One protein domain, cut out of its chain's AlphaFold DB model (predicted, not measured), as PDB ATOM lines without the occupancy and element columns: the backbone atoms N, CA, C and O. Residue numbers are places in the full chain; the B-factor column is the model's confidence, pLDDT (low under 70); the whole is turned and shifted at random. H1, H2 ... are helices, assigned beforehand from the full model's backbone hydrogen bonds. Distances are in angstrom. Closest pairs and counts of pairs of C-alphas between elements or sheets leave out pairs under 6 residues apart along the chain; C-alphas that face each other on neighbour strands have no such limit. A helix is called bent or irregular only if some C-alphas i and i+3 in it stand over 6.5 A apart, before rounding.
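AT A GLANCE: This is residues 230 to 340 of the 901 residues of a protein of Chilo suppressalis (UniProt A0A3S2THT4). Two long arms meet in a corner like a wide V: one arm is the hairpin of H5 and H6, side by side, and the other is H7, the longest helix, with H1 running back alongside it. The short helices H2 and H3 sit between the arms, H2 packed on H6 and H3 on H7, while the tiny H4 sits at the corner, where H7 begins. The printed part has 111 residues with seven named helices, H1 to H7 in order, and no named strand, an all helix domain. It is compact, with a radius of gyration of the C-alphas of 14.8 A, and only just flat, spanning 41 by 41 by 22 A.

IN THESE COORDINATES: H1 covers residues 232 to 242, 15.8 A long, and begins with C-alpha 232 at (87.310, 52.426, 82.110). H2 is residues 248 to 253, 8.6 A, and H3 residues 255 to 263, 12.1 A. H4 is residues 268 to 271, 5.0 A. H5 runs from 274 to 288 over 21.2 A, and H6 from 292 to 312 over 31.0 A, where C-alpha 312 is at (106.458, 73.512, 68.682). H6 is irregular, with C-alphas 293 and 296 7.4 A apart. H7, residues 316 to 337, is 32.0 A long and ends with C-alpha 337 at (79.468, 58.988, 79.271).

HOW THE PARTS SIT: H7 is the hub, touching H1, H3, H4 and H5. H1 touches it at a shallow tilt of 10 degrees, opposite ways; the closest C-alphas, of Val 238 and Glu 330, are 5.9 A apart. H3 touches residues 320 to 327 of H7, with the C-alphas of Ile 262 and Arg 324 closest at 5.9 A, only just about perpendicular at 72 degrees. H4 touches residues 316 to 320 of H7, closest at the C-alphas of Gln 271 and His 317, 5.8 A. H5 touches H7 with residues 274 to 275 alone, the C-alphas of Val 275 and Pro 316 being closest at 5.6 A. H5 and H6 form a helical hairpin at a shallow tilt of 14 degrees, closest at the C-alphas of Ala 286 and Arg 298, 4.8 A. H2 touches residues 297 to 304 of H6 at a steep tilt of 60 degrees, with the C-alphas of Val 250 and Leu 301 closest at 6.4 A. H1 and H6 are apart. In H2, H3, H5 and H7 every O i to N i+4 pair is within hydrogen-bond range; H1 has 6 of 7, H6 has 15 of 17, and H4 is too short for one.

THE WHOLE: The two C-alphas farthest apart, of Gln 314 and Pro 340, are 45.2 A apart. The printed part has no cut, and each link between successive helices is tight. Mean pLDDT of the printed part is 80.9; the 16 residues under 70 are 231 to 233, 243 to 245, 265, 291 to 294 and 336 to 340.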
ATOM      1  N   LEU A 230      85.229  58.806  84.778       71.62
ATOM      2  CA  LEU A 230      84.567  58.026  83.737       71.62
ATOM      3  C   LEU A 230      84.816  56.509  83.874       71.62
ATOM      4  O   LEU A 230      85.887  56.102  84.328       71.62
ATOM      5  N   PRO A 231      83.880  55.658  83.399       64.94
ATOM      6  CA  PRO A 231      84.104  54.217  83.268       64.94
ATOM      7  C   PRO A 231      85.342  53.899  82.422       64.94
ATOM      8  O   PRO A 231      85.651  54.635  81.481       64.94
ATOM      9  N   GLN A 232      86.010  52.775  82.699       68.75
ATOM     10  CA  GLN A 232      87.310  52.426  82.110       68.75
ATOM     11  C   GLN A 232      87.333  52.489  80.568       68.75
ATOM     12  O   GLN A 232      88.287  53.010  80.000       68.75
ATOM     13  N   GLU A 233      86.269  52.054  79.886       68.75
ATOM     14  CA  GLU A 233      86.138  52.145  78.418       68.75
ATOM     15  C   GLU A 233      86.127  53.591  77.893       68.75
ATOM     16  O   GLU A 233      86.676  53.893  76.834       68.75
ATOM     17  N   SER A 234      85.505  54.511  78.633       77.00
ATOM     18  CA  SER A 234      85.468  55.935  78.279       77.00
ATOM     19  C   SER A 234      86.756  56.641  78.695       77.00
ATOM     20  O   SER A 234      87.252  57.495  77.964       77.00
ATOM     21  N   LEU A 235      87.370  56.224  79.805       77.56
ATOM     22  CA  LEU A 235      88.701  56.676  80.201       77.56
ATOM     23  C   LEU A 235      89.767  56.248  79.174       77.56
ATOM     24  O   LEU A 235      90.633  57.047  78.833       77.56
ATOM     25  N   GLN A 236      89.672  55.043  78.599       79.50
ATOM     26  CA  GLN A 236      90.525  54.597  77.485       79.50
ATOM     27  C   GLN A 236      90.379  55.492  76.244       79.50
ATOM     28  O   GLN A 236      91.386  55.822  75.620       79.50
ATOM     29  N   LYS A 237      89.160  55.956  75.923       81.31
ATOM     30  CA  LYS A 237      88.942  56.958  74.861       81.31
ATOM     31  C   LYS A 237      89.624  58.288  75.195       81.31
ATOM     32  O   LYS A 237      90.269  58.855  74.321       81.31
ATOM     33  N   VAL A 238      89.567  58.750  76.451       82.94
ATOM     34  CA  VAL A 238      90.319  59.944  76.892       82.94
ATOM     35  C   VAL A 238      91.832  59.729  76.780       82.94
ATOM     36  O   VAL A 238      92.528  60.602  76.274       82.94
ATOM     37  N   HIS A 239      92.358  58.566  77.176       80.38
ATOM     38  CA  HIS A 239      93.775  58.236  76.994       80.38
ATOM     39  C   HIS A 239      94.188  58.288  75.515       80.38
ATOM     40  O   HIS A 239      95.217  58.886  75.204       80.38
ATOM     41  N   ALA A 240      93.373  57.729  74.611       81.44
ATOM     42  CA  ALA A 240      93.631  57.695  73.169       81.44
ATOM     43  C   ALA A 240      93.796  59.090  72.530       81.44
ATOM     44  O   ALA A 240      94.546  59.222  71.566       81.44
ATOM     45  N   ILE A 241      93.172  60.139  73.088       85.25
ATOM     46  CA  ILE A 241      93.304  61.531  72.610       85.25
ATOM     47  C   ILE A 241      94.756  62.044  72.709       85.25
ATOM     48  O   ILE A 241      95.153  62.895  71.914       85.25
ATOM     49  N   TYR A 242      95.548  61.539  73.662       82.50
ATOM     50  CA  TYR A 242      96.856  62.100  74.028       82.50
ATOM     51  C   TYR A 242      98.075  61.250  73.615       82.50
ATOM     52  O   TYR A 242      99.201  61.726  73.737       82.50
ATOM     53  N   VAL A 243      97.885  60.018  73.119       61.09
ATOM     54  CA  VAL A 243      98.972  59.020  72.943       61.09
ATOM     55  C   VAL A 243     100.131  59.500  72.057       61.09
ATOM     56  O   VAL A 243     101.286  59.243  72.391       61.09
ATOM     57  N   ASP A 244      99.838  60.213  70.966       61.25
ATOM     58  CA  ASP A 244     100.807  60.428  69.877       61.25
ATOM     59  C   ASP A 244     101.506  61.801  69.858       61.25
ATOM     60  O   ASP A 244     102.530  61.936  69.187       61.25
ATOM     61  N   GLN A 245     100.961  62.843  70.507       67.69
ATOM     62  CA  GLN A 245     101.435  64.232  70.290       67.69
ATOM     63  C   GLN A 245     101.534  65.126  71.540       67.69
ATOM     64  O   GLN A 245     102.163  66.185  71.456       67.69
ATOM     65  N   PHE A 246     100.969  64.740  72.695       84.88
ATOM     66  CA  PHE A 246     101.043  65.555  73.915       84.88
ATOM     67  C   PHE A 246     101.107  64.713  75.205       84.88
ATOM     68  O   PHE A 246     100.157  63.989  75.498       84.88
ATOM     69  N   PRO A 247     102.173  64.827  76.026       85.62
ATOM     70  CA  PRO A 247     102.354  63.985  77.210       85.62
ATOM     71  C   PRO A 247     101.210  64.084  78.228       85.62
ATOM     72  O   PRO A 247     100.918  65.151  78.777       85.62
ATOM     73  N   ILE A 248     100.595  62.943  78.543       84.88
ATOM     74  CA  ILE A 248      99.446  62.881  79.453       84.88
ATOM     75  C   ILE A 248      99.808  63.258  80.898       84.88
ATOM     76  O   ILE A 248      98.972  63.782  81.630       84.88
ATOM     77  N   GLU A 249     101.068  63.087  81.308       85.75
ATOM     78  CA  GLU A 249     101.571  63.581  82.593       85.75
ATOM     79  C   GLU A 249     101.490  65.111  82.694       85.75
ATOM     80  O   GLU A 249     101.158  65.637  83.756       85.75
ATOM     81  N   VAL A 250     101.717  65.835  81.590       88.50
ATOM     82  CA  VAL A 250     101.543  67.297  81.540       88.50
ATOM     83  C   VAL A 250     100.059  67.656  81.614       88.50
ATOM     84  O   VAL A 250      99.687  68.519  82.414       88.50
ATOM     85  N   ARG A 251      99.196  66.956  80.856       90.50
ATOM     86  CA  ARG A 251      97.729  67.126  80.922       90.50
ATOM     87  C   ARG A 251      97.199  66.932  82.346       90.50
ATOM     88  O   ARG A 251      96.334  67.699  82.761       90.50
ATOM     89  N   HIS A 252      97.735  65.952  83.076       86.62
ATOM     90  CA  HIS A 252      97.352  65.625  84.449       86.62
ATOM     91  C   HIS A 252      97.875  66.643  85.475       86.62
ATOM     92  O   HIS A 252      97.084  67.189  86.241       86.62
ATOM     93  N   CYS A 253      99.181  66.936  85.492       84.12
ATOM     94  CA  CYS A 253      99.775  67.822  86.501       84.12
ATOM     95  C   CYS A 253      99.363  69.297  86.344       84.12
ATOM     96  O   CYS A 253      99.258  70.007  87.343       84.12
ATOM     97  N   LEU A 254      99.103  69.758  85.113       87.88
ATOM     98  CA  LEU A 254      98.739  71.151  84.815       87.88
ATOM     99  C   LEU A 254      97.275  71.339  84.396       87.88
ATOM    100  O   LEU A 254      96.932  72.392  83.855       87.88
ATOM    101  N   ALA A 255      96.396  70.367  84.664       87.31
ATOM    102  CA  ALA A 255      95.000  70.404  84.222       87.31
ATOM    103  C   ALA A 255      94.279  71.757  84.444       87.31
ATOM    104  O   ALA A 255      93.719  72.275  83.476       87.31
ATOM    105  N   PRO A 256      94.333  72.397  85.637       80.69
ATOM    106  CA  PRO A 256      93.630  73.662  85.868       80.69
ATOM    107  C   PRO A 256      94.208  74.845  85.077       80.69
ATOM    108  O   PRO A 256      93.471  75.753  84.700       80.69
ATOM    109  N   TRP A 257      95.522  74.848  84.828       88.94
ATOM    110  CA  TRP A 257      96.196  75.895  84.053       88.94
ATOM    111  C   TRP A 257      95.856  75.762  82.568       88.94
ATOM    112  O   TRP A 257      95.436  76.729  81.936       88.94
ATOM    113  N   ILE A 258      95.959  74.536  82.041       88.38
ATOM    114  CA  ILE A 258      95.684  74.205  80.639       88.38
ATOM    115  C   ILE A 258      94.239  74.558  80.272       88.38
ATOM    116  O   ILE A 258      94.007  75.256  79.289       88.38
ATOM    117  N   GLU A 259      93.274  74.128  81.086       89.25
ATOM    118  CA  GLU A 259      91.854  74.408  80.848       89.25
ATOM    119  C   GLU A 259      91.554  75.917  80.907       89.25
ATOM    120  O   GLU A 259      90.818  76.429  80.069       89.25
ATOM    121  N   SER A 260      92.179  76.656  81.832       85.44
ATOM    122  CA  SER A 260      92.018  78.114  81.940       85.44
ATOM    123  C   SER A 260      92.585  78.875  80.728       85.44
ATOM    124  O   SER A 260      91.920  79.761  80.185       85.44
ATOM    125  N   ARG A 261      93.792  78.519  80.255       83.69
ATOM    126  CA  ARG A 261      94.429  79.187  79.101       83.69
ATOM    127  C   ARG A 261      93.732  78.855  77.775       83.69
ATOM    128  O   ARG A 261      93.531  79.753  76.970       83.69
ATOM    129  N   ILE A 262      93.322  77.602  77.554       85.44
ATOM    130  CA  ILE A 262      92.731  77.163  76.274       85.44
ATOM    131  C   ILE A 262      91.281  77.644  76.082       85.44
ATOM    132  O   ILE A 262      90.879  77.946  74.953       85.44
ATOM    133  N   TRP A 263      90.487  77.730  77.157       82.12
ATOM    134  CA  TRP A 263      89.103  78.216  77.071       82.12
ATOM    135  C   TRP A 263      88.976  79.742  77.063       82.12
ATOM    136  O   TRP A 263      87.931  80.257  76.665       82.12
ATOM    137  N   THR A 264      90.038  80.468  77.417       78.69
ATOM    138  CA  THR A 264      90.104  81.920  77.211       78.69
ATOM    139  C   THR A 264      90.349  82.208  75.721       78.69
ATOM    140  O   THR A 264      91.342  81.726  75.174       78.69
ATOM    141  N   PRO A 265      89.470  82.953  75.020       66.69
ATOM    142  CA  PRO A 265      89.687  83.295  73.617       66.69
ATOM    143  C   PRO A 265      90.794  84.352  73.488       66.69
ATOM    144  O   PRO A 265      90.609  85.493  73.906       66.69
ATOM    145  N   GLU A 266      91.931  83.981  72.893       71.12
ATOM    146  CA  GLU A 266      93.061  84.888  72.642       71.12
ATOM    147  C   GLU A 266      93.293  85.122  71.138       71.12
ATOM    148  O   GLU A 266      93.252  84.157  70.364       71.12
ATOM    149  N   PRO A 267      93.568  86.369  70.702       75.94
ATOM    150  CA  PRO A 267      94.004  86.657  69.335       75.94
ATOM    151  C   PRO A 267      95.297  85.917  68.950       75.94
ATOM    152  O   PRO A 267      96.129  85.584  69.796       75.94
ATOM    153  N   GLU A 268      95.491  85.686  67.649       70.19
ATOM    154  CA  GLU A 268      96.616  84.898  67.110       70.19
ATOM    155  C   GLU A 268      98.005  85.458  67.467       70.19
ATOM    156  O   GLU A 268      98.980  84.708  67.540       70.19
ATOM    157  N   GLU A 269      98.111  86.762  67.734       74.56
ATOM    158  CA  GLU A 269      99.363  87.392  68.164       74.56
ATOM    159  C   GLU A 269      99.803  86.925  69.561       74.56
ATOM    160  O   GLU A 269     100.984  86.627  69.750       74.56
ATOM    161  N   GLN A 270      98.877  86.785  70.522       74.44
ATOM    162  CA  GLN A 270      99.192  86.256  71.857       74.44
ATOM    163  C   GLN A 270      99.502  84.752  71.831       74.44
ATOM    164  O   GLN A 270     100.389  84.301  72.559       74.44
ATOM    165  N   GLN A 271      98.860  83.981  70.943       79.19
ATOM    166  CA  GLN A 271      99.085  82.531  70.823       79.19
ATOM    167  C   GLN A 271     100.550  82.169  70.515       79.19
ATOM    168  O   GLN A 271     100.992  81.061  70.822       79.19
ATOM    169  N   ARG A 272     101.348  83.107  69.981       79.44
ATOM    170  CA  ARG A 272     102.791  82.921  69.743       79.44
ATOM    171  C   ARG A 272     103.604  82.662  71.015       79.44
ATOM    172  O   ARG A 272     104.639  82.007  70.934       79.44
ATOM    173  N   TYR A 273     103.137  83.126  72.173       84.94
ATOM    174  CA  TYR A 273     103.822  82.940  73.457       84.94
ATOM    175  C   TYR A 273     103.404  81.658  74.194       84.94
ATOM    176  O   TYR A 273     104.091  81.240  75.124       84.94
ATOM    177  N   PHE A 274     102.334  80.987  73.753       88.06
ATOM    178  CA  PHE A 274     101.713  79.862  74.462       88.06
ATOM    179  C   PHE A 274     102.675  78.700  74.771       88.06
ATOM    180  O   PHE A 274     102.652  78.155  75.875       88.06
ATOM    181  N   VAL A 275     103.556  78.340  73.829       88.31
ATOM    182  CA  VAL A 275     104.568  77.281  74.028       88.31
ATOM    183  C   VAL A 275     105.539  77.647  75.149       88.31
ATOM    184  O   VAL A 275     105.842  76.812  75.996       88.31
ATOM    185  N   GLU A 276     106.009  78.891  75.178       89.50
ATOM    186  CA  GLU A 276     106.974  79.367  76.170       89.50
ATOM    187  C   GLU A 276     106.340  79.492  77.562       89.50
ATOM    188  O   GLU A 276     106.939  79.053  78.545       89.50
ATOM    189  N   GLU A 277     105.096  79.978  77.644       89.25
ATOM    190  CA  GLU A 277     104.314  80.001  78.886       89.25
ATOM    191  C   GLU A 277     104.079  78.587  79.444       89.25
ATOM    192  O   GLU A 277     104.311  78.339  80.628       89.25
ATOM    193  N   LEU A 278     103.672  77.636  78.595       91.19
ATOM    194  CA  LEU A 278     103.438  76.248  78.996       91.19
ATOM    195  C   LEU A 278     104.736  75.572  79.462       91.19
ATOM    196  O   LEU A 278     104.754  74.915  80.502       91.19
ATOM    197  N   VAL A 279     105.841  75.753  78.735       91.25
ATOM    198  CA  VAL A 279     107.164  75.223  79.114       91.25
ATOM    199  C   VAL A 279     107.637  75.812  80.446       91.25
ATOM    200  O   VAL A 279     108.181  75.081  81.283       91.25
ATOM    201  N   GLN A 280     107.395  77.104  80.684       91.31
ATOM    202  CA  GLN A 280     107.691  77.758  81.957       91.31
ATOM    203  C   GLN A 280     106.842  77.193  83.107       91.31
ATOM    204  O   GLN A 280     107.388  76.909  84.178       91.31
ATOM    205  N   GLU A 281     105.541  76.980  82.898       90.62
ATOM    206  CA  GLU A 281     104.646  76.409  83.911       90.62
ATOM    207  C   GLU A 281     105.021  74.954  84.247       90.62
ATOM    208  O   GLU A 281     105.132  74.609  85.425       90.62
ATOM    209  N   ILE A 282     105.318  74.112  83.243       89.88
ATOM    210  CA  ILE A 282     105.770  72.723  83.464       89.88
ATOM    211  C   ILE A 282     107.063  72.703  84.282       89.88
ATOM    212  O   ILE A 282     107.175  71.937  85.241       89.88
ATOM    213  N   THR A 283     108.031  73.555  83.931       90.19
ATOM    214  CA  THR A 283     109.320  73.633  84.635       90.19
ATOM    215  C   THR A 283     109.121  74.081  86.084       90.19
ATOM    216  O   THR A 283     109.616  73.430  87.004       90.19
ATOM    217  N   THR A 284     108.309  75.119  86.304       88.31
ATOM    218  CA  THR A 284     107.986  75.643  87.640       88.31
ATOM    219  C   THR A 284     107.274  74.592  88.498       88.31
ATOM    220  O   THR A 284     107.623  74.396  89.661       88.31
ATOM    221  N   HIS A 285     106.310  73.861  87.931       86.00
ATOM    222  CA  HIS A 285     105.611  72.786  88.634       86.00
ATOM    223  C   HIS A 285     106.548  71.614  88.964       86.00
ATOM    224  O   HIS A 285     106.526  71.099  90.081       86.00
ATOM    225  N   ALA A 286     107.421  71.220  88.033       85.31
ATOM    226  CA  ALA A 286     108.403  70.162  88.250       85.31
ATOM    227  C   ALA A 286     109.430  70.522  89.341       85.31
ATOM    228  O   ALA A 286     109.834  69.655  90.115       85.31
ATOM    229  N   GLU A 287     109.833  71.789  89.459       82.62
ATOM    230  CA  GLU A 287     110.722  72.259  90.532       82.62
ATOM    231  C   GLU A 287     110.066  72.248  91.919       82.62
ATOM    232  O   GLU A 287     110.758  72.044  92.917       82.62
ATOM    233  N   LEU A 288     108.738  72.395  91.994       80.12
ATOM    234  CA  LEU A 288     107.971  72.284  93.241       80.12
ATOM    235  C   LEU A 288     107.812  70.827  93.726       80.12
ATOM    236  O   LEU A 288     107.546  70.606  94.910       80.12
ATOM    237  N   LEU A 289     108.029  69.829  92.860       78.94
ATOM    238  CA  LEU A 289     108.042  68.404  93.218       78.94
ATOM    239  C   LEU A 289     109.383  68.015  93.873       78.94
ATOM    240  O   LEU A 289     110.293  67.464  93.246       78.94
ATOM    241  N   LEU A 290     109.512  68.340  95.162       70.69
ATOM    242  CA  LEU A 290     110.736  68.150  95.954       70.69
ATOM    243  C   LEU A 290     110.807  66.823  96.737       70.69
ATOM    244  O   LEU A 290     111.849  66.538  97.325       70.69
ATOM    245  N   SER A 291     109.743  66.014  96.772       67.69
ATOM    246  CA  SER A 291     109.752  64.710  97.451       67.69
ATOM    247  C   SER A 291     110.467  63.628  96.629       67.69
ATOM    248  O   SER A 291     110.414  63.626  95.398       67.69
ATOM    249  N   SER A 292     111.106  62.674  97.319       55.53
ATOM    250  CA  SER A 292     111.771  61.502  96.721       55.53
ATOM    251  C   SER A 292     110.858  60.728  95.775       55.53
ATOM    252  O   SER A 292     111.266  60.321  94.689       55.53
ATOM    253  N   ASP A 293     109.601  60.578  96.174       53.09
ATOM    254  CA  ASP A 293     108.648  59.670  95.540       53.09
ATOM    255  C   ASP A 293     108.100  60.261  94.228       53.09
ATOM    256  O   ASP A 293     107.686  59.536  93.327       53.09
ATOM    257  N   MET A 294     108.185  61.589  94.074       69.94
ATOM    258  CA  MET A 294     107.799  62.318  92.862       69.94
ATOM    259  C   MET A 294     108.970  62.544  91.893       69.94
ATOM    260  O   MET A 294     108.793  63.193  90.860       69.94
ATOM    261  N   PHE A 295     110.158  61.992  92.174       74.88
ATOM    262  CA  PHE A 295     111.356  62.156  91.344       74.88
ATOM    263  C   PHE A 295     111.133  61.735  89.881       74.88
ATOM    264  O   PHE A 295     111.518  62.459  88.962       74.88
ATOM    265  N   VAL A 296     110.463  60.600  89.647       78.62
ATOM    266  CA  VAL A 296     110.171  60.107  88.287       78.62
ATOM    267  C   VAL A 296     109.232  61.064  87.547       78.62
ATOM    268  O   VAL A 296     109.503  61.421  86.401       78.62
ATOM    269  N   THR A 297     108.170  61.531  88.207       80.94
ATOM    270  CA  THR A 297     107.221  62.510  87.654       80.94
ATOM    271  C   THR A 297     107.918  63.825  87.311       80.94
ATOM    272  O   THR A 297     107.738  64.348  86.215       80.94
ATOM    273  N   ARG A 298     108.796  64.319  88.193       83.94
ATOM    274  CA  ARG A 298     109.620  65.509  87.945       83.94
ATOM    275  C   ARG A 298     110.517  65.351  86.714       83.94
ATOM    276  O   ARG A 298     110.563  66.257  85.888       83.94
ATOM    277  N   MET A 299     111.209  64.218  86.568       86.44
ATOM    278  CA  MET A 299     112.047  63.957  85.388       86.44
ATOM    279  C   MET A 299     111.214  63.883  84.099       86.44
ATOM    280  O   MET A 299     111.605  64.469  83.092       86.44
ATOM    281  N   LYS A 300     110.042  63.231  84.139       85.62
ATOM    282  CA  LYS A 300     109.106  63.173  83.004       85.62
ATOM    283  C   LYS A 300     108.597  64.555  82.586       85.62
ATOM    284  O   LYS A 300     108.602  64.853  81.398       85.62
ATOM    285  N   LEU A 301     108.198  65.400  83.539       86.94
ATOM    286  CA  LEU A 301     107.730  66.761  83.255       86.94
ATOM    287  C   LEU A 301     108.836  67.628  82.631       86.94
ATOM    288  O   LEU A 301     108.578  68.329  81.657       86.94
ATOM    289  N   LEU A 302     110.078  67.543  83.123       88.88
ATOM    290  CA  LEU A 302     111.201  68.295  82.546       88.88
ATOM    291  C   LEU A 302     111.555  67.838  81.118       88.88
ATOM    292  O   LEU A 302     111.812  68.681  80.258       88.88
ATOM    293  N   GLU A 303     111.524  66.531  80.831       89.50
ATOM    294  CA  GLU A 303     111.738  66.032  79.462       89.50
ATOM    295  C   GLU A 303     110.554  66.393  78.542       89.50
ATOM    296  O   GLU A 303     110.764  66.795  77.400       89.50
ATOM    297  N   ALA A 304     109.313  66.362  79.047       89.75
ATOM    298  CA  ALA A 304     108.132  66.818  78.313       89.75
ATOM    299  C   ALA A 304     108.212  68.310  77.945       89.75
ATOM    300  O   ALA A 304     107.995  68.660  76.787       89.75
ATOM    301  N   ALA A 305     108.592  69.182  78.887       90.62
ATOM    302  CA  ALA A 305     108.797  70.610  78.633       90.62
ATOM    303  C   ALA A 305     109.848  70.848  77.536       90.62
ATOM    304  O   ALA A 305     109.649  71.642  76.618       90.62
ATOM    305  N   LYS A 306     110.961  70.109  77.589       90.06
ATOM    306  CA  LYS A 306     112.021  70.179  76.582       90.06
ATOM    307  C   LYS A 306     111.548  69.718  75.198       90.06
ATOM    308  O   LYS A 306     111.854  70.386  74.212       90.06
ATOM    309  N   ASN A 307     110.797  68.620  75.123       88.81
ATOM    310  CA  ASN A 307     110.289  68.079  73.859       88.81
ATOM    311  C   ASN A 307     109.228  68.996  73.235       88.81
ATOM    312  O   ASN A 307     109.316  69.293  72.047       88.81
ATOM    313  N   ILE A 308     108.301  69.531  74.040       89.25
ATOM    314  CA  ILE A 308     107.304  70.520  73.598       89.25
ATOM    315  C   ILE A 308     107.996  71.756  73.003       89.25
ATOM    316  O   ILE A 308     107.632  72.203  71.915       89.25
ATOM    317  N   ARG A 309     109.046  72.272  73.658       89.88
ATOM    318  CA  ARG A 309     109.824  73.407  73.138       89.88
ATOM    319  C   ARG A 309     110.545  73.071  71.830       89.88
ATOM    320  O   ARG A 309     110.552  73.885  70.914       89.88
ATOM    321  N   LEU A 310     111.144  71.883  71.729       87.69
ATOM    322  CA  LEU A 310     111.857  71.453  70.523       87.69
ATOM    323  C   LEU A 310     110.912  71.287  69.322       87.69
ATOM    324  O   LEU A 310     111.278  71.657  68.212       87.69
ATOM    325  N   GLN A 311     109.712  70.751  69.552       85.00
ATOM    326  CA  GLN A 311     108.749  70.416  68.504       85.00
ATOM    327  C   GLN A 311     107.903  71.615  68.049       85.00
ATOM    328  O   GLN A 311     107.663  71.758  66.856       85.00
ATOM    329  N   TYR A 312     107.471  72.485  68.970       86.69
ATOM    330  CA  TYR A 312     106.458  73.512  68.682       86.69
ATOM    331  C   TYR A 312     106.962  74.964  68.756       86.69
ATOM    332  O   TYR A 312     106.194  75.880  68.475       86.69
ATOM    333  N   SER A 313     108.238  75.220  69.078       83.75
ATOM    334  CA  SER A 313     108.778  76.599  69.158       83.75
ATOM    335  C   SER A 313     108.682  77.399  67.854       83.75
ATOM    336  O   SER A 313     108.579  78.622  67.907       83.75
ATOM    337  N   GLN A 314     108.682  76.736  66.692       82.19
ATOM    338  CA  GLN A 314     108.503  77.392  65.389       82.19
ATOM    339  C   GLN A 314     107.028  77.494  64.953       82.19
ATOM    340  O   GLN A 314     106.709  78.301  64.083       82.19
ATOM    341  N   ALA A 315     106.124  76.726  65.573       84.44
ATOM    342  CA  ALA A 315     104.703  76.650  65.226       84.44
ATOM    343  C   ALA A 315     103.789  76.633  66.481       84.44
ATOM    344  O   ALA A 315     103.018  75.695  66.694       84.44
ATOM    345  N   PRO A 316     103.836  77.669  67.344       83.94
ATOM    346  CA  PRO A 316     103.129  77.667  68.632       83.94
ATOM    347  C   PRO A 316     101.595  77.632  68.515       83.94
ATOM    348  O   PRO A 316     100.914  77.105  69.396       83.94
ATOM    349  N   HIS A 317     101.056  78.143  67.406       82.62
ATOM    350  CA  HIS A 317      99.626  78.123  67.092       82.62
ATOM    351  C   HIS A 317      99.100  76.699  66.829       82.62
ATOM    352  O   HIS A 317      97.967  76.393  67.199       82.62
ATOM    353  N   GLU A 318      99.920  75.800  66.264       84.12
ATOM    354  CA  GLU A 318      99.539  74.400  66.042       84.12
ATOM    355  C   GLU A 318      99.312  73.675  67.371       84.12
ATOM    356  O   GLU A 318      98.302  72.988  67.528       84.12
ATOM    357  N   LEU A 319     100.188  73.888  68.362       87.69
ATOM    358  CA  LEU A 319     100.023  73.305  69.695       87.69
ATOM    359  C   LEU A 319      98.776  73.849  70.405       87.69
ATOM    360  O   LEU A 319      98.030  73.073  71.005       87.69
ATOM    361  N   TYR A 320      98.524  75.159  70.322       86.62
ATOM    362  CA  TYR A 320      97.325  75.773  70.903       86.62
ATOM    363  C   TYR A 320      96.041  75.194  70.278       86.62
ATOM    364  O   TYR A 320      95.138  74.751  70.994       86.62
ATOM    365  N   ALA A 321      95.985  75.100  68.944       84.62
ATOM    366  CA  ALA A 321      94.861  74.509  68.219       84.62
ATOM    367  C   ALA A 321      94.688  73.004  68.508       84.62
ATOM    368  O   ALA A 321      93.557  72.537  68.682       84.62
ATOM    369  N   TYR A 322      95.790  72.253  68.609       87.62
ATOM    370  CA  TYR A 322      95.789  70.838  68.982       87.62
ATOM    371  C   TYR A 322      95.221  70.636  70.393       87.62
ATOM    372  O   TYR A 322      94.250  69.901  70.566       87.62
ATOM    373  N   MET A 323      95.741  71.353  71.395       88.69
ATOM    374  CA  MET A 323      95.268  71.248  72.779       88.69
ATOM    375  C   MET A 323      93.794  71.655  72.922       88.69
ATOM    376  O   MET A 323      93.047  71.001  73.654       88.69
ATOM    377  N   ARG A 324      93.339  72.666  72.169       87.62
ATOM    378  CA  ARG A 324      91.921  73.053  72.083       87.62
ATOM    379  C   ARG A 324      91.041  71.949  71.499       87.62
ATOM    380  O   ARG A 324      89.950  71.712  72.015       87.62
ATOM    381  N   ARG A 325      91.520  71.228  70.479       87.12
ATOM    382  CA  ARG A 325      90.825  70.057  69.920       87.12
ATOM    383  C   ARG A 325      90.773  68.898  70.919       87.12
ATOM    384  O   ARG A 325      89.709  68.313  71.092       87.12
ATOM    385  N   CYS A 326      91.872  68.604  71.617       87.88
ATOM    386  CA  CYS A 326      91.912  67.553  72.637       87.88
ATOM    387  C   CYS A 326      90.910  67.799  73.770       87.88
ATOM    388  O   CYS A 326      90.159  66.892  74.112       87.88
ATOM    389  N   LEU A 327      90.844  69.021  74.316       87.88
ATOM    390  CA  LEU A 327      89.881  69.341  75.379       87.88
ATOM    391  C   LEU A 327      88.422  69.334  74.888       87.88
ATOM    392  O   LEU A 327      87.525  69.002  75.661       87.88
ATOM    393  N   ALA A 328      88.165  69.662  73.617       85.12
ATOM    394  CA  ALA A 328      86.830  69.537  73.031       85.12
ATOM    395  C   ALA A 328      86.390  68.063  72.926       85.12
ATOM    396  O   ALA A 328      85.286  67.728  73.350       85.12
ATOM    397  N   LEU A 329      87.277  67.179  72.452       85.12
ATOM    398  CA  LEU A 329      87.036  65.730  72.393       85.12
ATOM    399  C   LEU A 329      86.904  65.108  73.795       85.12
ATOM    400  O   LEU A 329      86.040  64.264  74.018       85.12
ATOM    401  N   GLU A 330      87.709  65.547  74.768       86.75
ATOM    402  CA  GLU A 330      87.586  65.128  76.172       86.75
ATOM    403  C   GLU A 330      86.197  65.495  76.726       86.75
ATOM    404  O   GLU A 330      85.532  64.667  77.352       86.75
ATOM    405  N   MET A 331      85.715  66.708  76.435       82.62
ATOM    406  CA  MET A 331      84.382  67.159  76.833       82.62
ATOM    407  C   MET A 331      83.257  66.362  76.160       82.62
ATOM    408  O   MET A 331      82.280  66.037  76.834       82.62
ATOM    409  N   GLU A 332      83.393  66.012  74.881       79.31
ATOM    410  CA  GLU A 332      82.440  65.164  74.154       79.31
ATOM    411  C   GLU A 332      82.361  63.752  74.764       79.31
ATOM    412  O   GLU A 332      81.269  63.260  75.057       79.31
ATOM    413  N   VAL A 333      83.507  63.123  75.057       78.25
ATOM    414  CA  VAL A 333      83.556  61.810  75.726       78.25
ATOM    415  C   VAL A 333      82.908  61.867  77.113       78.25
ATOM    416  O   VAL A 333      82.137  60.971  77.457       78.25
ATOM    417  N   ILE A 334      83.144  62.931  77.892       76.00
ATOM    418  CA  ILE A 334      82.486  63.129  79.195       76.00
ATOM    419  C   ILE A 334      80.967  63.302  79.033       76.00
ATOM    420  O   ILE A 334      80.206  62.708  79.794       76.00
ATOM    421  N   GLN A 335      80.502  64.107  78.073       75.31
ATOM    422  CA  GLN A 335      79.066  64.322  77.846       75.31
ATOM    423  C   GLN A 335      78.357  63.022  77.443       75.31
ATOM    424  O   GLN A 335      77.319  62.696  78.016       75.31
ATOM    425  N   ASN A 336      78.964  62.240  76.548       67.94
ATOM    426  CA  ASN A 336      78.440  60.947  76.104       67.94
ATOM    427  C   ASN A 336      78.422  59.886  77.222       67.94
ATOM    428  O   ASN A 336      77.559  59.011  77.226       67.94
ATOM    429  N   ALA A 337      79.352  59.956  78.179       62.56
ATOM    430  CA  ALA A 337      79.468  58.988  79.271       62.56
ATOM    431  C   ALA A 337      78.622  59.319  80.520       62.56
ATOM    432  O   ALA A 337      78.401  58.434  81.343       62.56
ATOM    433  N   MET A 338      78.127  60.554  80.680       53.34
ATOM    434  CA  MET A 338      77.327  60.973  81.848       53.34
ATOM    435  C   MET A 338      75.799  60.835  81.661       53.34
ATOM    436  O   MET A 338      75.022  61.490  82.359       53.34
ATOM    437  N   GLY A 339      75.347  59.956  80.758       49.41
ATOM    438  CA  GLY A 339      73.971  59.443  80.781       49.41
ATOM    439  C   GLY A 339      73.682  58.652  82.075       49.41
ATOM    440  O   GLY A 339      74.614  58.161  82.716       49.41
ATOM    441  N   PRO A 340      72.414  58.514  82.512       39.34
ATOM    442  CA  PRO A 340      72.084  58.095  83.879       39.34
ATOM    443  C   PRO A 340      72.191  56.574  84.125       39.34
ATOM    444  O   PRO A 340      71.192  55.905  84.386       39.34
TER     445      PRO A 340